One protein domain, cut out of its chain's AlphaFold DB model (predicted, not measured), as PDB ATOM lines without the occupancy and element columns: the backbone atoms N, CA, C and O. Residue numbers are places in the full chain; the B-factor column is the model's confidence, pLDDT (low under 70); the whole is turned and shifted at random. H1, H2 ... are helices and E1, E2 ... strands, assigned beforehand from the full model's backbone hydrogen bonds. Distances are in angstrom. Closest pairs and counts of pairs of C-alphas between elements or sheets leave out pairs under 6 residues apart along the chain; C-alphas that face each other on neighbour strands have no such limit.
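Overview. This is residues 361 to 501 of the 501 residues of the protein "Hypothetical protein" of Rotaria socialis (UniProt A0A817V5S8). What shape does the backbone make? It is a sandwich, the small sheet E1 E3 E6 face to face with part of the larger, strongly twisted sheet E2 E4 E5 E7 E8 E9. Beyond one end of it, residues 462 to 471, 473 to 480 and 483 to 490, in and around H1 and H2, stick out as an arm, and the tail then leads back to the sheets. What is it built of? The printed part has 141 residues, with nine named strands, E1 to E9, followed by H1 and H2, a mixed class of helices and strands; the small sheet, in the order E1 E3 E6, is antiparallel, the larger one branched and mixed. How compact is it? It is loose, with a radius of gyration of the C-alphas of 18.1 A and spans of 62 by 31 by 28 A.

Arrangement. How is the small sheet paired? E1, residues 365 to 369, and E6, residues 417 to 420, are edge strands antiparallel to E3, residues 379 to 384. Within hydrogen-bond range are N 367 and O 382, 2.9 A, and N 381 and O 418, 2.8 A. How is the larger sheet paired? E7, residues 431 to 440, has antiparallel neighbours E4, residues 392 to 400, on one side, and E8, residues 445 to 449, and E9, residues 453 to 456, on the other side; N 396 and O 437 are 2.8 A apart, N 436 and O 448 2.9 A, N 432 and O 453 2.8 A. E5, residues 408 to 413, forms a hairpin with E4, with N 397 and O 411 2.8 A apart, as E8 does with E7. E2, residues 372 to 374, is parallel to E9, with N 373 and O 454 2.8 A apart. How do the sheets meet? Their facing parts are 8.3 A centre to centre, with best planes 15 degrees apart; the closest C-alphas of E1 and E8 are those of Cys 366 and Ala 448, 6.4 A apart. Where are the helices? H1, residues 459 to 472, and H2, residues 480 to 486, are on neither sheet, and every O i to N i+4 pair in them is within hydrogen-bond range. They are close but not clearly touching, the closest C-alphas being those of Ser 472 and Val 482, 7.7 A, at a steep tilt of 63 degrees, opposite ways.

Along the chain. Where do the elements begin and end? E1 begins at C-alpha 365 (-35.449, 42.582, -13.143), and H2 ends at C-alpha 486 (-6.943, 16.975, -29.695). Which are longest? E7 measures 29.8 A from first to last C-alpha, E4 24.6 A and H1 20.2 A.

Size, cuts and confidence. How far does it reach? The C-alphas farthest apart, those of Gln 389 and Ser 476, are 62.4 A apart; the printed part has no cut and no long link. Where is confidence low? Residue 411, residues 427 to 428 and residues 459 to 501 have pLDDT under 70.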
ATOM      1  N   PRO A 361     -43.619  36.413 -19.579       94.56
ATOM      2  CA  PRO A 361     -43.486  37.145 -18.320       94.56
ATOM      3  C   PRO A 361     -42.895  38.545 -18.502       94.56
ATOM      4  O   PRO A 361     -41.965  38.734 -19.291       94.56
ATOM      5  N   LYS A 362     -43.389  39.545 -17.762       93.31
ATOM      6  CA  LYS A 362     -42.975  40.956 -17.928       93.31
ATOM      7  C   LYS A 362     -42.656  41.640 -16.600       93.31
ATOM      8  O   LYS A 362     -42.974  41.141 -15.519       93.31
ATOM      9  N   SER A 363     -42.060  42.827 -16.733       90.00
ATOM     10  CA  SER A 363     -41.886  43.839 -15.678       90.00
ATOM     11  C   SER A 363     -40.911  43.497 -14.549       90.00
ATOM     12  O   SER A 363     -40.788  44.285 -13.616       90.00
ATOM     13  N   GLY A 364     -40.181  42.385 -14.650       91.25
ATOM     14  CA  GLY A 364     -39.183  42.011 -13.659       91.25
ATOM     15  C   GLY A 364     -37.762  42.435 -14.012       91.25
ATOM     16  O   GLY A 364     -37.438  42.797 -15.145       91.25
ATOM     17  N   VAL A 365     -36.891  42.350 -13.014       95.25
ATOM     18  CA  VAL A 365     -35.449  42.582 -13.143       95.25
ATOM     19  C   VAL A 365     -34.684  41.467 -12.453       95.25
ATOM     20  O   VAL A 365     -35.129  40.940 -11.436       95.25
ATOM     21  N   CYS A 366     -33.523  41.109 -12.996       96.25
ATOM     22  CA  CYS A 366     -32.613  40.157 -12.371       96.25
ATOM     23  C   CYS A 366     -31.267  40.828 -12.080       96.25
ATOM     24  O   CYS A 366     -30.820  41.711 -12.810       96.25
ATOM     25  N   SER A 367     -30.622  40.409 -10.997       96.62
ATOM     26  CA  SER A 367     -29.315  40.906 -10.555       96.62
ATOM     27  C   SER A 367     -28.448  39.748 -10.074       96.62
ATOM     28  O   SER A 367     -28.984  38.745  -9.612       96.62
ATOM     29  N   ILE A 368     -27.126  39.880 -10.188       96.62
ATOM     30  CA  ILE A 368     -26.147  38.882  -9.739       96.62
ATOM     31  C   ILE A 368     -25.102  39.545  -8.844       96.62
ATOM     32  O   ILE A 368     -24.626  40.641  -9.141       96.62
ATOM     33  N   THR A 369     -24.755  38.889  -7.737       95.38
ATOM     34  CA  THR A 369     -23.746  39.371  -6.783       95.38
ATOM     35  C   THR A 369     -22.938  38.207  -6.204       95.38
ATOM     36  O   THR A 369     -23.527  37.163  -5.944       95.38
ATOM     37  N   PRO A 370     -21.621  38.345  -5.963       96.12
ATOM     38  CA  PRO A 370     -20.771  39.502  -6.275       96.12
ATOM     39  C   PRO A 370     -20.472  39.635  -7.782       96.12
ATOM     40  O   PRO A 370     -20.732  38.726  -8.557       96.12
ATOM     41  N   SER A 371     -19.911  40.765  -8.225       93.94
ATOM     42  CA  SER A 371     -19.542  40.965  -9.642       93.94
ATOM     43  C   SER A 371     -18.214  40.308 -10.035       93.94
ATOM     44  O   SER A 371     -17.916  40.188 -11.218       93.94
ATOM     45  N   ASN A 372     -17.412  39.900  -9.048       93.25
ATOM     46  CA  ASN A 372     -16.097  39.295  -9.234       93.25
ATOM     47  C   ASN A 372     -15.932  38.116  -8.270       93.25
ATOM     48  O   ASN A 372     -16.374  38.191  -7.121       93.25
ATOM     49  N   GLY A 373     -15.243  37.067  -8.706       91.50
ATOM     50  CA  GLY A 373     -14.946  35.910  -7.875       91.50
ATOM     51  C   GLY A 373     -14.012  34.905  -8.539       91.50
ATOM     52  O   GLY A 373     -13.387  35.154  -9.566       91.50
ATOM     53  N   THR A 374     -13.911  33.742  -7.915       86.62
ATOM     54  CA  THR A 374     -13.218  32.557  -8.421       86.62
ATOM     55  C   THR A 374     -14.226  31.481  -8.824       86.62
ATOM     56  O   THR A 374     -15.400  31.566  -8.474       86.62
ATOM     57  N   ILE A 375     -13.763  30.394  -9.446       80.00
ATOM     58  CA  ILE A 375     -14.598  29.201  -9.712       80.00
ATOM     59  C   ILE A 375     -15.258  28.584  -8.463       80.00
ATOM     60  O   ILE A 375     -16.217  27.829  -8.580       80.00
ATOM     61  N   THR A 376     -14.754  28.886  -7.263       79.56
ATOM     62  CA  THR A 376     -15.322  28.411  -5.991       79.56
ATOM     63  C   THR A 376     -16.292  29.412  -5.360       79.56
ATOM     64  O   THR A 376     -17.014  29.052  -4.427       79.56
ATOM     65  N   THR A 377     -16.329  30.654  -5.858       84.44
ATOM     66  CA  THR A 377     -17.189  31.725  -5.342       84.44
ATOM     67  C   THR A 377     -18.647  31.428  -5.654       84.44
ATOM     68  O   THR A 377     -18.989  31.108  -6.789       84.44
ATOM     69  N   LYS A 378     -19.505  31.546  -4.638       87.25
ATOM     70  CA  LYS A 378     -20.956  31.472  -4.803       87.25
ATOM     71  C   LYS A 378     -21.485  32.836  -5.235       87.25
ATOM     72  O   LYS A 378     -21.239  33.836  -4.566       87.25
ATOM     73  N   PHE A 379     -22.202  32.848  -6.345       91.56
ATOM     74  CA  PHE A 379     -22.880  34.004  -6.901       91.56
ATOM     75  C   PHE A 379     -24.377  33.865  -6.659       91.56
ATOM     76  O   PHE A 379     -24.994  32.894  -7.086       91.56
ATOM     77  N   THR A 380     -24.970  34.836  -5.985       93.50
ATOM     78  CA  THR A 380     -26.406  34.901  -5.748       93.50
ATOM     79  C   THR A 380     -27.064  35.692  -6.871       93.50
ATOM     80  O   THR A 380     -26.759  36.872  -7.070       93.50
ATOM     81  N   VAL A 381     -27.982  35.045  -7.585       94.50
ATOM     82  CA  VAL A 381     -28.885  35.663  -8.553       94.50
ATOM     83  C   VAL A 381     -30.233  35.917  -7.894       94.50
ATOM     84  O   VAL A 381     -30.799  35.044  -7.240       94.50
ATOM     85  N   ILE A 382     -30.747  37.131  -8.066       94.88
ATOM     86  CA  ILE A 382     -32.031  37.566  -7.525       94.88
ATOM     87  C   ILE A 382     -32.850  38.179  -8.656       94.88
ATOM     88  O   ILE A 382     -32.483  39.232  -9.182       94.88
ATOM     89  N   CYS A 383     -33.966  37.541  -8.988       95.31
ATOM     90  CA  CYS A 383     -34.992  38.030  -9.894       95.31
ATOM     91  C   CYS A 383     -36.193  38.534  -9.080       95.31
ATOM     92  O   CYS A 383     -36.707  37.834  -8.209       95.31
ATOM     93  N   LYS A 384     -36.638  39.765  -9.329       94.00
ATOM     94  CA  LYS A 384     -37.764  40.398  -8.622       94.00
ATOM     95  C   LYS A 384     -38.781  40.932  -9.613       94.00
ATOM     96  O   LYS A 384     -38.436  41.204 -10.759       94.00
ATOM     97  N   ASP A 385     -40.015  41.064  -9.137       93.06
ATOM     98  CA  ASP A 385     -41.113  41.762  -9.816       93.06
ATOM     99  C   ASP A 385     -41.519  41.170 -11.178       93.06
ATOM    100  O   ASP A 385     -42.217  41.804 -11.965       93.06
ATOM    101  N   TRP A 386     -41.120  39.922 -11.450       93.81
ATOM    102  CA  TRP A 386     -41.622  39.174 -12.598       93.81
ATOM    103  C   TRP A 386     -43.084  38.823 -12.377       93.81
ATOM    104  O   TRP A 386     -43.439  38.188 -11.383       93.81
ATOM    105  N   THR A 387     -43.916  39.226 -13.329       92.25
ATOM    106  CA  THR A 387     -45.350  38.956 -13.309       92.25
ATOM    107  C   THR A 387     -45.773  38.324 -14.618       92.25
ATOM    108  O   THR A 387     -45.258  38.664 -15.686       92.25
ATOM    109  N   ASP A 388     -46.716  37.403 -14.512       92.81
ATOM    110  CA  ASP A 388     -47.355  36.744 -15.635       92.81
ATOM    111  C   ASP A 388     -48.797  36.405 -15.238       92.81
ATOM    112  O   ASP A 388     -49.050  36.096 -14.070       92.81
ATOM    113  N   GLN A 389     -49.744  36.508 -16.172       88.50
ATOM    114  CA  GLN A 389     -51.160  36.243 -15.888       88.50
ATOM    115  C   GLN A 389     -51.422  34.766 -15.593       88.50
ATOM    116  O   GLN A 389     -52.333  34.445 -14.830       88.50
ATOM    117  N   ASP A 390     -50.606  33.889 -16.170       84.94
ATOM    118  CA  ASP A 390     -50.667  32.446 -15.990       84.94
ATOM    119  C   ASP A 390     -49.691  31.959 -14.908       84.94
ATOM    120  O   ASP A 390     -49.726  30.799 -14.502       84.94
ATOM    121  N   GLY A 391     -48.875  32.870 -14.373       87.38
ATOM    122  CA  GLY A 391     -47.898  32.610 -13.327       87.38
ATOM    123  C   GLY A 391     -46.555  32.120 -13.868       87.38
ATOM    124  O   GLY A 391     -46.429  31.603 -14.976       87.38
ATOM    125  N   ILE A 392     -45.517  32.275 -13.047       88.75
ATOM    126  CA  ILE A 392     -44.161  31.838 -13.391       88.75
ATOM    127  C   ILE A 392     -44.040  30.331 -13.156       88.75
ATOM    128  O   ILE A 392     -44.461  29.816 -12.119       88.75
ATOM    129  N   LYS A 393     -43.473  29.625 -14.132       84.88
ATOM    130  CA  LYS A 393     -43.109  28.211 -14.034       84.88
ATOM    131  C   LYS A 393     -41.735  28.054 -13.404       84.88
ATOM    132  O   LYS A 393     -41.627  27.395 -12.377       84.88
ATOM    133  N   ASP A 394     -40.706  28.660 -13.994       85.12
ATOM    134  CA  ASP A 394     -39.325  28.542 -13.523       85.12
ATOM    135  C   ASP A 394     -38.403  29.669 -14.033       85.12
ATOM    136  O   ASP A 394     -38.776  30.505 -14.863       85.12
ATOM    137  N   TYR A 395     -37.185  29.670 -13.491       87.50
ATOM    138  CA  TYR A 395     -36.037  30.483 -13.865       87.50
ATOM    139  C   TYR A 395     -34.903  29.551 -14.293       87.50
ATOM    140  O   TYR A 395     -34.380  28.813 -13.459       87.50
ATOM    141  N   SER A 396     -34.499  29.598 -15.560       88.12
ATOM    142  CA  SER A 396     -33.344  28.870 -16.096       88.12
ATOM    143  C   SER A 396     -32.155  29.802 -16.304       88.12
ATOM    144  O   SER A 396     -32.278  30.849 -16.927       88.12
ATOM    145  N   PHE A 397     -30.976  29.417 -15.837       86.44
ATOM    146  CA  PHE A 397     -29.760  30.222 -15.907       86.44
ATOM    147  C   PHE A 397     -28.851  29.679 -17.004       86.44
ATOM    148  O   PHE A 397     -28.693  28.467 -17.132       86.44
ATOM    149  N   TYR A 398     -28.223  30.563 -17.773       88.56
ATOM    150  CA  TYR A 398     -27.241  30.189 -18.788       88.56
ATOM    151  C   TYR A 398     -26.029  31.104 -18.717       88.56
ATOM    152  O   TYR A 398     -26.160  32.285 -18.392       88.56
ATOM    153  N   ALA A 399     -24.859  30.580 -19.075       89.06
ATOM    154  CA  ALA A 399     -23.647  31.378 -19.185       89.06
ATOM    155  C   ALA A 399     -22.800  31.034 -20.401       89.06
ATOM    156  O   ALA A 399     -22.807  29.908 -20.890       89.06
ATOM    157  N   TRP A 400     -22.048  32.022 -20.874       89.19
ATOM    158  CA  TRP A 400     -21.084  31.875 -21.958       89.19
ATOM    159  C   TRP A 400     -19.935  32.867 -21.788       89.19
ATOM    160  O   TRP A 400     -20.065  33.898 -21.129       89.19
ATOM    161  N   THR A 401     -18.798  32.579 -22.413       86.50
ATOM    162  CA  THR A 401     -17.625  33.461 -22.370       86.50
ATOM    163  C   THR A 401     -17.508  34.295 -23.639       86.50
ATOM    164  O   THR A 401     -17.524  35.520 -23.576       86.50
ATOM    165  N   THR A 402     -17.436  33.641 -24.799       80.25
ATOM    166  CA  THR A 402     -17.184  34.295 -26.092       80.25
ATOM    167  C   THR A 402     -18.427  34.329 -26.975       80.25
ATOM    168  O   THR A 402     -18.891  35.407 -27.334       80.25
ATOM    169  N   HIS A 403     -19.001  33.165 -27.281       80.69
ATOM    170  CA  HIS A 403     -20.114  33.033 -28.218       80.69
ATOM    171  C   HIS A 403     -21.381  32.589 -27.490       80.69
ATOM    172  O   HIS A 403     -21.375  31.573 -26.797       80.69
ATOM    173  N   VAL A 404     -22.483  33.321 -27.678       83.31
ATOM    174  CA  VAL A 404     -23.780  33.004 -27.047       83.31
ATOM    175  C   VAL A 404     -24.329  31.638 -27.476       83.31
ATOM    176  O   VAL A 404     -25.010  30.976 -26.701       83.31
ATOM    177  N   GLU A 405     -23.982  31.168 -28.677       81.50
ATOM    178  CA  GLU A 405     -24.360  29.837 -29.178       81.50
ATOM    179  C   GLU A 405     -23.722  28.694 -28.376       81.50
ATOM    180  O   GLU A 405     -24.241  27.584 -28.354       81.50
ATOM    181  N   GLN A 406     -22.622  28.976 -27.674       77.88
ATOM    182  CA  GLN A 406     -21.928  28.034 -26.793       77.88
ATOM    183  C   GLN A 406     -22.394  28.162 -25.338       77.88
ATOM    184  O   GLN A 406     -21.696  27.715 -24.426       77.88
ATOM    185  N   ARG A 407     -23.540  28.814 -25.095       82.38
ATOM    186  CA  ARG A 407     -24.066  28.961 -23.740       82.38
ATOM    187  C   ARG A 407     -24.317  27.599 -23.109       82.38
ATOM    188  O   ARG A 407     -24.965  26.733 -23.692       82.38
ATOM    189  N   VAL A 408     -23.831  27.443 -21.889       75.25
ATOM    190  CA  VAL A 408     -24.091  26.278 -21.051       75.25
ATOM    191  C   VAL A 408     -25.239  26.594 -20.110       75.25
ATOM    192  O   VAL A 408     -25.361  27.723 -19.626       75.25
ATOM    193  N   ILE A 409     -26.095  25.606 -19.863       77.00
ATOM    194  CA  ILE A 409     -27.093  25.706 -18.801       77.00
ATOM    195  C   ILE A 409     -26.372  25.685 -17.446       77.00
ATOM    196  O   ILE A 409     -25.430  24.916 -17.266       77.00
ATOM    197  N   LEU A 410     -26.782  26.589 -16.555       75.81
ATOM    198  CA  LEU A 410     -26.285  26.760 -15.185       75.81
ATOM    199  C   LEU A 410     -27.264  26.276 -14.105       75.81
ATOM    200  O   LEU A 410     -26.888  26.189 -12.936       75.81
ATOM    201  N   GLY A 411     -28.506  25.978 -14.480       67.12
ATOM    202  CA  GLY A 411     -29.529  25.453 -13.585       67.12
ATOM    203  C   GLY A 411     -30.917  25.932 -13.925       67.12
ATOM    204  O   GLY A 411     -31.079  26.846 -14.731       67.12
ATOM    205  N   SER A 412     -31.908  25.325 -13.286       75.00
ATOM    206  CA  SER A 412     -33.265  25.847 -13.236       75.00
ATOM    207  C   SER A 412     -33.802  25.796 -11.810       75.00
ATOM    208  O   SER A 412     -33.448  24.921 -11.025       75.00
ATOM    209  N   THR A 413     -34.643  26.759 -11.448       75.25
ATOM    210  CA  THR A 413     -35.351  26.747 -10.166       75.25
ATOM    211  C   THR A 413     -36.695  27.450 -10.275       75.25
ATOM    212  O   THR A 413     -36.873  28.349 -11.088       75.25
ATOM    213  N   ILE A 414     -37.647  27.073  -9.428       74.06
ATOM    214  CA  ILE A 414     -38.910  27.805  -9.259       74.06
ATOM    215  C   ILE A 414     -38.750  29.037  -8.353       74.06
ATOM    216  O   ILE A 414     -39.655  29.864  -8.250       74.06
ATOM    217  N   ARG A 415     -37.616  29.153  -7.649       82.06
ATOM    218  CA  ARG A 415     -37.351  30.251  -6.718       82.06
ATOM    219  C   ARG A 415     -36.751  31.433  -7.457       82.06
ATOM    220  O   ARG A 415     -35.854  31.290  -8.278       82.06
ATOM    221  N   SER A 416     -37.186  32.626  -7.082       86.25
ATOM    222  CA  SER A 416     -36.680  33.865  -7.668       86.25
ATOM    223  C   SER A 416     -35.316  34.297  -7.098       86.25
ATOM    224  O   SER A 416     -34.738  35.282  -7.550       86.25
ATOM    225  N   VAL A 417     -34.788  33.562  -6.113       86.56
ATOM    226  CA  VAL A 417     -33.448  33.733  -5.533       86.56
ATOM    227  C   VAL A 417     -32.706  32.408  -5.616       86.56
ATOM    228  O   VAL A 417     -33.244  31.375  -5.212       86.56
ATOM    229  N   PHE A 418     -31.475  32.448  -6.116       84.75
ATOM    230  CA  PHE A 418     -30.701  31.254  -6.419       84.75
ATOM    231  C   PHE A 418     -29.198  31.496  -6.280       84.75
ATOM    232  O   PHE A 418     -28.702  32.525  -6.730       84.75
ATOM    233  N   GLU A 419     -28.456  30.556  -5.694       85.56
ATOM    234  CA  GLU A 419     -26.990  30.601  -5.699       85.56
ATOM    235  C   GLU A 419     -26.430  29.666  -6.769       85.56
ATOM    236  O   GLU A 419     -26.795  28.492  -6.845       85.56
ATOM    237  N   LEU A 420     -25.493  30.176  -7.560       84.69
ATOM    238  CA  LEU A 420     -24.769  29.422  -8.570       84.69
ATOM    239  C   LEU A 420     -23.272  29.686  -8.490       84.69
ATOM    240  O   LEU A 420     -22.812  30.680  -7.932       84.69
ATOM    241  N   ARG A 421     -22.489  28.780  -9.056       83.56
ATOM    242  CA  ARG A 421     -21.083  29.035  -9.374       83.56
ATOM    243  C   ARG A 421     -20.982  29.286 -10.869       83.56
ATOM    244  O   ARG A 421     -21.909  28.974 -11.606       83.56
ATOM    245  N   LEU A 422     -19.878  29.875 -11.305       84.94
ATOM    246  CA  LEU A 422     -19.666  30.213 -12.708       84.94
ATOM    247  C   LEU A 422     -18.390  29.549 -13.237       84.94
ATOM    248  O   LEU A 422     -17.447  29.344 -12.462       84.94
ATOM    249  N   PRO A 423     -18.340  29.217 -14.540       84.56
ATOM    250  CA  PRO A 423     -17.130  28.707 -15.174       84.56
ATOM    251  C   PRO A 423     -16.020  29.764 -15.186       84.56
ATOM    252  O   PRO A 423     -16.260  30.947 -14.959       84.56
ATOM    253  N   VAL A 424     -14.785  29.345 -15.477       82.75
ATOM    254  CA  VAL A 424     -13.670  30.286 -15.668       82.75
ATOM    255  C   VAL A 424     -13.988  31.218 -16.835       82.75
ATOM    256  O   VAL A 424     -14.345  30.762 -17.923       82.75
ATOM    257  N   GLY A 425     -13.828  32.522 -16.624       81.50
ATOM    258  CA  GLY A 425     -14.012  33.500 -17.684       81.50
ATOM    259  C   GLY A 425     -12.824  33.569 -18.641       81.50
ATOM    260  O   GLY A 425     -11.693  33.216 -18.305       81.50
ATOM    261  N   TYR A 426     -13.079  34.047 -19.856       76.31
ATOM    262  CA  TYR A 426     -12.094  34.068 -20.939       76.31
ATOM    263  C   TYR A 426     -11.497  35.470 -21.153       76.31
ATOM    264  O   TYR A 426     -12.141  36.486 -20.887       76.31
ATOM    265  N   GLY A 427     -10.262  35.527 -21.660       68.56
ATOM    266  CA  GLY A 427      -9.547  36.772 -21.964       68.56
ATOM    267  C   GLY A 427      -9.007  37.517 -20.734       68.56
ATOM    268  O   GLY A 427      -9.078  37.036 -19.606       68.56
ATOM    269  N   ASN A 428      -8.464  38.719 -20.958       64.88
ATOM    270  CA  ASN A 428      -7.740  39.493 -19.935       64.88
ATOM    271  C   ASN A 428      -8.608  39.932 -18.744       64.88
ATOM    272  O   ASN A 428      -8.085  40.147 -17.656       64.88
ATOM    273  N   ALA A 429      -9.918  40.079 -18.950       72.00
ATOM    274  CA  ALA A 429     -10.870  40.458 -17.906       72.00
ATOM    275  C   ALA A 429     -11.574  39.246 -17.260       72.00
ATOM    276  O   ALA A 429     -12.382  39.426 -16.347       72.00
ATOM    277  N   SER A 430     -11.281  38.025 -17.736       85.00
ATOM    278  CA  SER A 430     -11.888  36.767 -17.286       85.00
ATOM    279  C   SER A 430     -13.407  36.870 -17.136       85.00
ATOM    280  O   SER A 430     -13.958  36.511 -16.100       85.00
ATOM    281  N   LEU A 431     -14.086  37.394 -18.159       89.25
ATOM    282  CA  LEU A 431     -15.521  37.667 -18.094       89.25
ATOM    283  C   LEU A 431     -16.354  36.437 -18.458       89.25
ATOM    284  O   LEU A 431     -16.019  35.677 -19.371       89.25
ATOM    285  N   VAL A 432     -17.469  36.298 -17.749       90.38
ATOM    286  CA  VAL A 432     -18.546  35.346 -17.999       90.38
ATOM    287  C   VAL A 432     -19.837  36.140 -18.139       90.38
ATOM    288  O   VAL A 432     -20.219  36.890 -17.240       90.38
ATOM    289  N   ASN A 433     -20.509  35.985 -19.272       93.44
ATOM    290  CA  ASN A 433     -21.837  36.536 -19.489       93.44
ATOM    291  C   ASN A 433     -22.869  35.573 -18.913       93.44
ATOM    292  O   ASN A 433     -22.723  34.360 -19.068       93.44
ATOM    293  N   VAL A 434     -23.900  36.114 -18.269       93.00
ATOM    294  CA  VAL A 434     -24.959  35.328 -17.631       93.00
ATOM    295  C   VAL A 434     -26.314  35.877 -18.061       93.00
ATOM    296  O   VAL A 434     -26.519  37.091 -18.115       93.00
ATOM    297  N   ILE A 435     -27.249  34.984 -18.356       95.00
ATOM    298  CA  ILE A 435     -28.631  35.324 -18.694       95.00
ATOM    299  C   ILE A 435     -29.581  34.424 -17.914       95.00
ATOM    300  O   ILE A 435     -29.271  33.261 -17.642       95.00
ATOM    301  N   VAL A 436     -30.737  34.970 -17.555       94.38
ATOM    302  CA  VAL A 436     -31.834  34.220 -16.942       94.38
ATOM    303  C   VAL A 436     -32.981  34.144 -17.939       94.38
ATOM    304  O   VAL A 436     -33.399  35.163 -18.475       94.38
ATOM    305  N   GLN A 437     -33.495  32.948 -18.190       94.06
ATOM    306  CA  GLN A 437     -34.749  32.701 -18.891       94.06
ATOM    307  C   GLN A 437     -35.854  32.514 -17.858       94.06
ATOM    308  O   GLN A 437     -35.798  31.586 -17.059       94.06
ATOM    309  N   ILE A 438     -36.851  33.391 -17.879       94.50
ATOM    310  CA  ILE A 438     -38.034  33.315 -17.026       94.50
ATOM    311  C   ILE A 438     -39.159  32.729 -17.867       94.50
ATOM    312  O   ILE A 438     -39.506  33.324 -18.890       94.50
ATOM    313  N   ARG A 439     -39.706  31.578 -17.463       90.94
ATOM    314  CA  ARG A 439     -40.769  30.876 -18.195       90.94
ATOM    315  C   ARG A 439     -42.091  30.914 -17.450       90.94
ATOM    316  O   ARG A 439     -42.107  30.807 -16.225       90.94
ATOM    317  N   ASP A 440     -43.192  31.015 -18.181       89.00
ATOM    318  CA  ASP A 440     -44.546  30.868 -17.641       89.00
ATOM    319  C   ASP A 440     -45.049  29.409 -17.672       89.00
ATOM    320  O   ASP A 440     -44.371  28.484 -18.137       89.00
ATOM    321  N   GLN A 441     -46.273  29.200 -17.181       83.75
ATOM    322  CA  GLN A 441     -46.963  27.903 -17.130       83.75
ATOM    323  C   GLN A 441     -47.315  27.286 -18.499       83.75
ATOM    324  O   GLN A 441     -47.695  26.110 -18.558       83.75
ATOM    325  N   PHE A 442     -47.186  28.049 -19.583       81.19
ATOM    326  CA  PHE A 442     -47.413  27.645 -20.972       81.19
ATOM    327  C   PHE A 442     -46.116  27.724 -21.811       81.19
ATOM    328  O   PHE A 442     -46.138  27.637 -23.040       81.19
ATOM    329  N   ASN A 443     -44.962  27.798 -21.138       82.75
ATOM    330  CA  ASN A 443     -43.608  27.843 -21.686       82.75
ATOM    331  C   ASN A 443     -43.277  29.068 -22.566       82.75
ATOM    332  O   ASN A 443     -42.299  29.010 -23.320       82.75
ATOM    333  N   SER A 444     -44.026  30.174 -22.489       88.56
ATOM    334  CA  SER A 444     -43.534  31.446 -23.038       88.56
ATOM    335  C   SER A 444     -42.422  31.977 -22.146       88.56
ATOM    336  O   SER A 444     -42.400  31.722 -20.940       88.56
ATOM    337  N   MET A 445     -41.452  32.671 -22.740       91.25
ATOM    338  CA  MET A 445     -40.206  33.007 -22.056       91.25
ATOM    339  C   MET A 445     -39.753  34.443 -22.298       91.25
ATOM    340  O   MET A 445     -39.843  34.954 -23.415       91.25
ATOM    341  N   THR A 446     -39.181  35.044 -21.256       93.88
ATOM    342  CA  THR A 446     -38.435  36.304 -21.332       93.88
ATOM    343  C   THR A 446     -36.994  36.074 -20.904       93.88
ATOM    344  O   THR A 446     -36.727  35.420 -19.898       93.88
ATOM    345  N   GLU A 447     -36.054  36.631 -21.665       94.31
ATOM    346  CA  GLU A 447     -34.634  36.620 -21.326       94.31
ATOM    347  C   GLU A 447     -34.237  37.913 -20.599       94.31
ATOM    348  O   GLU A 447     -34.461  39.021 -21.090       94.31
ATOM    349  N   ALA A 448     -33.626  37.769 -19.424       94.69
ATOM    350  CA  ALA A 448     -33.101  38.850 -18.607       94.69
ATOM    351  C   ALA A 448     -31.572  38.781 -18.567       94.69
ATOM    352  O   ALA A 448     -30.987  37.861 -17.989       94.69
ATOM    353  N   ASN A 449     -30.926  39.770 -19.181       93.25
ATOM    354  CA  ASN A 449     -29.471  39.888 -19.172       93.25
ATOM    355  C   ASN A 449     -28.980  40.321 -17.790       93.25
ATOM    356  O   ASN A 449     -29.443  41.329 -17.252       93.25
ATOM    357  N   LEU A 450     -28.017  39.584 -17.239       94.44
ATOM    358  CA  LEU A 450     -27.293  39.991 -16.041       94.44
ATOM    359  C   LEU A 450     -26.003  40.729 -16.430       94.44
ATOM    360  O   LEU A 450     -25.470  40.517 -17.522       94.44
ATOM    361  N   PRO A 451     -25.457  41.574 -15.537       93.25
ATOM    362  CA  PRO A 451     -24.096  42.075 -15.682       93.25
ATOM    363  C   PRO A 451     -23.090  40.926 -15.840       93.25
ATOM    364  O   PRO A 451     -23.194  39.910 -15.150       93.25
ATOM    365  N   ALA A 452     -22.099  41.101 -16.718       92.00
ATOM    366  CA  ALA A 452     -21.003  40.147 -16.845       92.00
ATOM    367  C   ALA A 452     -20.195  40.074 -15.538       92.00
ATOM    368  O   ALA A 452     -19.961  41.090 -14.880       92.00
ATOM    369  N   VAL A 453     -19.754  38.869 -15.186       93.81
ATOM    370  CA  VAL A 453     -19.047  38.574 -13.936       93.81
ATOM    371  C   VAL A 453     -17.608  38.181 -14.239       93.81
ATOM    372  O   VAL A 453     -17.363  37.386 -15.146       93.81
ATOM    373  N   SER A 454     -16.643  38.712 -13.486       93.19
ATOM    374  CA  SER A 454     -15.241  38.296 -13.611       93.19
ATOM    375  C   SER A 454     -14.975  37.055 -12.762       93.19
ATOM    376  O   SER A 454     -15.130  37.093 -11.539       93.19
ATOM    377  N   VAL A 455     -14.579  35.950 -13.395       90.38
ATOM    378  CA  VAL A 455     -14.360  34.657 -12.734       90.38
ATOM    379  C   VAL A 455     -12.972  34.132 -13.058       90.38
ATOM    380  O   VAL A 455     -12.707  33.657 -14.163       90.38
ATOM    381  N   ILE A 456     -12.079  34.188 -12.073       86.94
ATOM    382  CA  ILE A 456     -10.697  33.727 -12.218       86.94
ATOM    383  C   ILE A 456     -10.507  32.292 -11.692       86.94
ATOM    384  O   ILE A 456     -11.163  31.868 -10.732       86.94
ATOM    385  N   PRO A 457      -9.591  31.509 -12.282       79.62
ATOM    386  CA  PRO A 457      -9.260  30.190 -11.761       79.62
ATOM    387  C   PRO A 457      -8.576  30.302 -10.390       79.62
ATOM    388  O   PRO A 457      -7.835  31.246 -10.107       79.62
ATOM    389  N   THR A 458      -8.791  29.320  -9.516       74.56
ATOM    390  CA  THR A 458      -8.055  29.236  -8.246       74.56
ATOM    391  C   THR A 458      -6.637  28.712  -8.487       74.56
ATOM    392  O   THR A 458      -6.411  27.919  -9.404       74.56
ATOM    393  N   ARG A 459      -5.668  29.083  -7.634       66.88
ATOM    394  CA  ARG A 459      -4.295  28.540  -7.714       66.88
ATOM    395  C   ARG A 459      -4.292  27.009  -7.753       66.88
ATOM    396  O   ARG A 459      -3.580  26.429  -8.563       66.88
ATOM    397  N   THR A 460      -5.134  26.367  -6.945       61.78
ATOM    398  CA  THR A 460      -5.302  24.907  -6.914       61.78
ATOM    399  C   THR A 460      -5.753  24.349  -8.263       61.78
ATOM    400  O   THR A 460      -5.150  23.399  -8.750       61.78
ATOM    401  N   SER A 461      -6.739  24.971  -8.921       60.62
ATOM    402  CA  SER A 461      -7.197  24.532 -10.248       60.62
ATOM    403  C   SER A 461      -6.112  24.646 -11.325       60.62
ATOM    404  O   SER A 461      -5.958  23.740 -12.142       60.62
ATOM    405  N   ILE A 462      -5.287  25.699 -11.270       60.94
ATOM    406  CA  ILE A 462      -4.129  25.865 -12.158       60.94
ATOM    407  C   ILE A 462      -3.087  24.769 -11.891       60.94
ATOM    408  O   ILE A 462      -2.579  24.163 -12.831       60.94
ATOM    409  N   TYR A 463      -2.779  24.474 -10.622       56.59
ATOM    410  CA  TYR A 463      -1.836  23.409 -10.267       56.59
ATOM    411  C   TYR A 463      -2.316  22.025 -10.716       56.59
ATOM    412  O   TYR A 463      -1.513  21.260 -11.252       56.59
ATOM    413  N   SER A 464      -3.605  21.715 -10.558       58.50
ATOM    414  CA  SER A 464      -4.196  20.458 -11.030       58.50
ATOM    415  C   SER A 464      -4.118  20.324 -12.553       58.50
ATOM    416  O   SER A 464      -3.734  19.265 -13.047       58.50
ATOM    417  N   LEU A 465      -4.379  21.404 -13.300       58.97
ATOM    418  CA  LEU A 465      -4.232  21.420 -14.758       58.97
ATOM    419  C   LEU A 465      -2.769  21.210 -15.186       58.97
ATOM    420  O   LEU A 465      -2.486  20.385 -16.049       58.97
ATOM    421  N   ILE A 466      -1.819  21.903 -14.549       60.41
ATOM    422  CA  ILE A 466      -0.382  21.737 -14.825       60.41
ATOM    423  C   ILE A 466       0.074  20.306 -14.510       60.41
ATOM    424  O   ILE A 466       0.879  19.743 -15.251       60.41
ATOM    425  N   LYS A 467      -0.429  19.703 -13.426       53.12
ATOM    426  CA  LYS A 467      -0.145  18.307 -13.066       53.12
ATOM    427  C   LYS A 467      -0.683  17.349 -14.136       53.12
ATOM    428  O   LYS A 467       0.067  16.481 -14.571       53.12
ATOM    429  N   ALA A 468      -1.914  17.550 -14.611       57.06
ATOM    430  CA  ALA A 468      -2.516  16.747 -15.677       57.06
ATOM    431  C   ALA A 468      -1.737  16.848 -17.004       57.06
ATOM    432  O   ALA A 468      -1.400  15.825 -17.594       57.06
ATOM    433  N   ILE A 469      -1.350  18.061 -17.418       53.84
ATOM    434  CA  ILE A 469      -0.557  18.292 -18.640       53.84
ATOM    435  C   ILE A 469       0.846  17.666 -18.532       53.84
ATOM    436  O   ILE A 469       1.373  17.113 -19.500       53.84
ATOM    437  N   LYS A 470       1.470  17.714 -17.346       54.16
ATOM    438  CA  LYS A 470       2.766  17.057 -17.114       54.16
ATOM    439  C   LYS A 470       2.659  15.534 -17.203       54.16
ATOM    440  O   LYS A 470       3.529  14.923 -17.815       54.16
ATOM    441  N   ILE A 471       1.589  14.940 -16.671       54.81
ATOM    442  CA  ILE A 471       1.332  13.493 -16.760       54.81
ATOM    443  C   ILE A 471       1.119  13.064 -18.223       54.81
ATOM    444  O   ILE A 471       1.719  12.076 -18.655       54.81
ATOM    445  N   SER A 472       0.371  13.838 -19.019       48.91
ATOM    446  CA  SER A 472       0.170  13.537 -20.446       48.91
ATOM    447  C   SER A 472       1.450  13.670 -21.278       48.91
ATOM    448  O   SER A 472       1.617  12.958 -22.257       48.91
ATOM    449  N   SER A 473       2.390  14.537 -20.882       48.19
ATOM    450  CA  SER A 473       3.682  14.679 -21.578       48.19
ATOM    451  C   SER A 473       4.679  13.540 -21.307       48.19
ATOM    452  O   SER A 473       5.688  13.432 -21.997       48.19
ATOM    453  N   THR A 474       4.401  12.682 -20.317       49.25
ATOM    454  CA  THR A 474       5.236  11.522 -19.951       49.25
ATOM    455  C   THR A 474       4.708  10.176 -20.459       49.25
ATOM    456  O   THR A 474       5.403   9.171 -20.326       49.25
ATOM    457  N   MET A 475       3.516  10.137 -21.060       44.81
ATOM    458  CA  MET A 475       2.936   8.940 -21.677       44.81
ATOM    459  C   MET A 475       3.028   9.070 -23.204       44.81
ATOM    460  O   MET A 475       2.687  10.109 -23.766       44.81
ATOM    461  N   SER A 476       3.540   8.038 -23.884       42.44
ATOM    462  CA  SER A 476       3.634   8.023 -25.346       42.44
ATOM    463  C   SER A 476       2.246   8.068 -26.005       42.44
ATOM    464  O   SER A 476       1.224   7.757 -25.400       42.44
ATOM    465  N   SER A 477       2.241   8.501 -27.264       45.44
ATOM    466  CA  SER A 477       1.127   8.981 -28.090       45.44
ATOM    467  C   SER A 477       0.010   7.978 -28.444       45.44
ATOM    468  O   SER A 477      -0.380   7.895 -29.607       45.44
ATOM    469  N   THR A 478      -0.532   7.218 -27.495       43.25
ATOM    470  CA  THR A 478      -1.679   6.320 -27.741       43.25
ATOM    471  C   THR A 478      -2.747   6.383 -26.652       43.25
ATOM    472  O   THR A 478      -3.493   5.425 -26.480       43.25
ATOM    473  N   ASP A 479      -2.822   7.479 -25.893       47.81
ATOM    474  CA  ASP A 479      -3.922   7.671 -24.949       47.81
ATOM    475  C   ASP A 479      -5.173   8.167 -25.706       47.81
ATOM    476  O   ASP A 479      -5.160   9.289 -26.235       47.81
ATOM    477  N   PRO A 480      -6.256   7.367 -25.779       45.25
ATOM    478  CA  PRO A 480      -7.488   7.755 -26.460       45.25
ATOM    479  C   PRO A 480      -8.110   9.029 -25.875       45.25
ATOM    480  O   PRO A 480      -8.840   9.712 -26.586       45.25
ATOM    481  N   LEU A 481      -7.784   9.407 -24.631       40.53
ATOM    482  CA  LEU A 481      -8.217  10.663 -24.013       40.53
ATOM    483  C   LEU A 481      -7.504  11.888 -24.618       40.53
ATOM    484  O   LEU A 481      -8.122  12.932 -24.812       40.53
ATOM    485  N   VAL A 482      -6.220  11.764 -24.976       42.47
ATOM    486  CA  VAL A 482      -5.448  12.824 -25.656       42.47
ATOM    487  C   VAL A 482      -5.895  12.957 -27.112       42.47
ATOM    488  O   VAL A 482      -6.001  14.069 -27.631       42.47
ATOM    489  N   GLU A 483      -6.250  11.845 -27.758       41.03
ATOM    490  CA  GLU A 483      -6.863  11.867 -29.085       41.03
ATOM    491  C   GLU A 483      -8.246  12.549 -29.051       41.03
ATOM    492  O   GLU A 483      -8.526  13.390 -29.907       41.03
ATOM    493  N   LEU A 484      -9.058  12.287 -28.015       40.50
ATOM    494  CA  LEU A 484     -10.366  12.925 -27.793       40.50
ATOM    495  C   LEU A 484     -10.272  14.434 -27.510       40.50
ATOM    496  O   LEU A 484     -11.141  15.190 -27.928       40.50
ATOM    497  N   LEU A 485      -9.228  14.879 -26.801       39.62
ATOM    498  CA  LEU A 485      -9.000  16.296 -26.482       39.62
ATOM    499  C   LEU A 485      -8.351  17.072 -27.642       39.62
ATOM    500  O   LEU A 485      -8.552  18.277 -27.765       39.62
ATOM    501  N   SER A 486      -7.581  16.392 -28.500       37.62
ATOM    502  CA  SER A 486      -6.943  16.975 -29.695       37.62
ATOM    503  C   SER A 486      -7.872  17.070 -30.915       37.62
ATOM    504  O   SER A 486      -7.663  17.913 -31.791       37.62
ATOM    505  N   LYS A 487      -8.912  16.230 -30.980       36.09
ATOM    506  CA  LYS A 487      -9.984  16.313 -31.975       36.09
ATOM    507  C   LYS A 487     -11.069  17.231 -31.413       36.09
ATOM    508  O   LYS A 487     -11.850  16.827 -30.566       36.09
ATOM    509  N   ASN A 488     -11.064  18.484 -31.864       36.06
ATOM    510  CA  ASN A 488     -12.047  19.522 -31.537       36.06
ATOM    511  C   ASN A 488     -13.482  18.998 -31.309       36.06
ATOM    512  O   ASN A 488     -13.974  18.178 -32.084       36.06
ATOM    513  N   ASN A 489     -14.153  19.628 -30.334       39.78
ATOM    514  CA  ASN A 489     -15.512  19.416 -29.812       39.78
ATOM    515  C   ASN A 489     -15.689  18.303 -28.766       39.78
ATOM    516  O   ASN A 489     -16.245  17.246 -29.046       39.78
ATOM    517  N   SER A 490     -15.401  18.625 -27.503       30.91
ATOM    518  CA  SER A 490     -16.172  18.083 -26.376       30.91
ATOM    519  C   SER A 490     -16.894  19.220 -25.649       30.91
ATOM    520  O   SER A 490     -16.374  19.897 -24.768       30.91
ATOM    521  N   VAL A 491     -18.134  19.433 -26.087       39.41
ATOM    522  CA  VAL A 491     -19.229  19.960 -25.272       39.41
ATOM    523  C   VAL A 491     -19.402  19.000 -24.097       39.41
ATOM    524  O   VAL A 491     -19.719  17.848 -24.352       39.41
ATOM    525  N   LEU A 492     -19.184  19.442 -22.855       31.47
ATOM    526  CA  LEU A 492     -19.853  18.924 -21.649       31.47
ATOM    527  C   LEU A 492     -19.339  19.653 -20.400       31.47
ATOM    528  O   LEU A 492     -18.259  19.381 -19.889       31.47
ATOM    529  N   THR A 493     -20.136  20.598 -19.912       26.19
ATOM    530  CA  THR A 493     -20.362  20.859 -18.480       26.19
ATOM    531  C   THR A 493     -21.530  21.836 -18.388       26.19
ATOM    532  O   THR A 493     -21.364  23.052 -18.446       26.19
ATOM    533  N   GLY A 494     -22.742  21.279 -18.320       24.64
ATOM    534  CA  GLY A 494     -23.867  21.979 -17.721       24.64
ATOM    535  C   GLY A 494     -23.600  22.071 -16.223       24.64
ATOM    536  O   GLY A 494     -23.214  21.094 -15.584       24.64
ATOM    537  N   GLN A 495     -23.722  23.265 -15.677       27.73
ATOM    538  CA  GLN A 495     -23.751  23.493 -14.244       27.73
ATOM    539  C   GLN A 495     -25.237  23.491 -13.879       27.73
ATOM    540  O   GLN A 495     -26.022  23.998 -14.656       27.73
ATOM    541  N   VAL A 496     -25.663  22.871 -12.786       29.02
ATOM    542  CA  VAL A 496     -27.004  23.054 -12.206       29.02
ATOM    543  C   VAL A 496     -26.825  22.927 -10.707       29.02
ATOM    544  O   VAL A 496     -26.368  21.901 -10.204       29.02
ATOM    545  N   THR A 497     -27.068  24.019  -9.998       28.80
ATOM    546  CA  THR A 497     -27.035  24.067  -8.535       28.80
ATOM    547  C   THR A 497     -28.461  23.933  -8.000       28.80
ATOM    548  O   THR A 497     -29.392  24.435  -8.604       28.80
ATOM    549  N   THR A 498     -28.671  23.304  -6.852       24.23
ATOM    550  CA  THR A 498     -29.801  23.633  -5.974       24.23
ATOM    551  C   THR A 498     -29.214  23.869  -4.588       24.23
ATOM    552  O   THR A 498     -28.309  23.161  -4.144       24.23
ATOM    553  N   THR A 499     -29.617  24.956  -3.934       22.95
ATOM    554  CA  THR A 499     -29.177  25.273  -2.571       22.95
ATOM    555  C   THR A 499     -30.050  24.526  -1.576       22.95
ATOM    556  O   THR A 499     -31.224  24.871  -1.420       22.95
ATOM    557  N   VAL A 500     -29.463  23.556  -0.878       24.28
ATOM    558  CA  VAL A 500     -29.997  23.011   0.374       24.28
ATOM    559  C   VAL A 500     -29.349  23.794   1.517       24.28
ATOM    560  O   VAL A 500     -28.121  23.850   1.609       24.28
ATOM    561  N   SER A 501     -30.177  24.456   2.324       24.69
ATOM    562  CA  SER A 501     -29.823  24.899   3.677       24.69
ATOM    563  C   SER A 501     -29.861  23.720   4.631       24.69
ATOM    564  O   SER A 501     -30.886  23.002   4.550       24.69
TER     565      SER A 501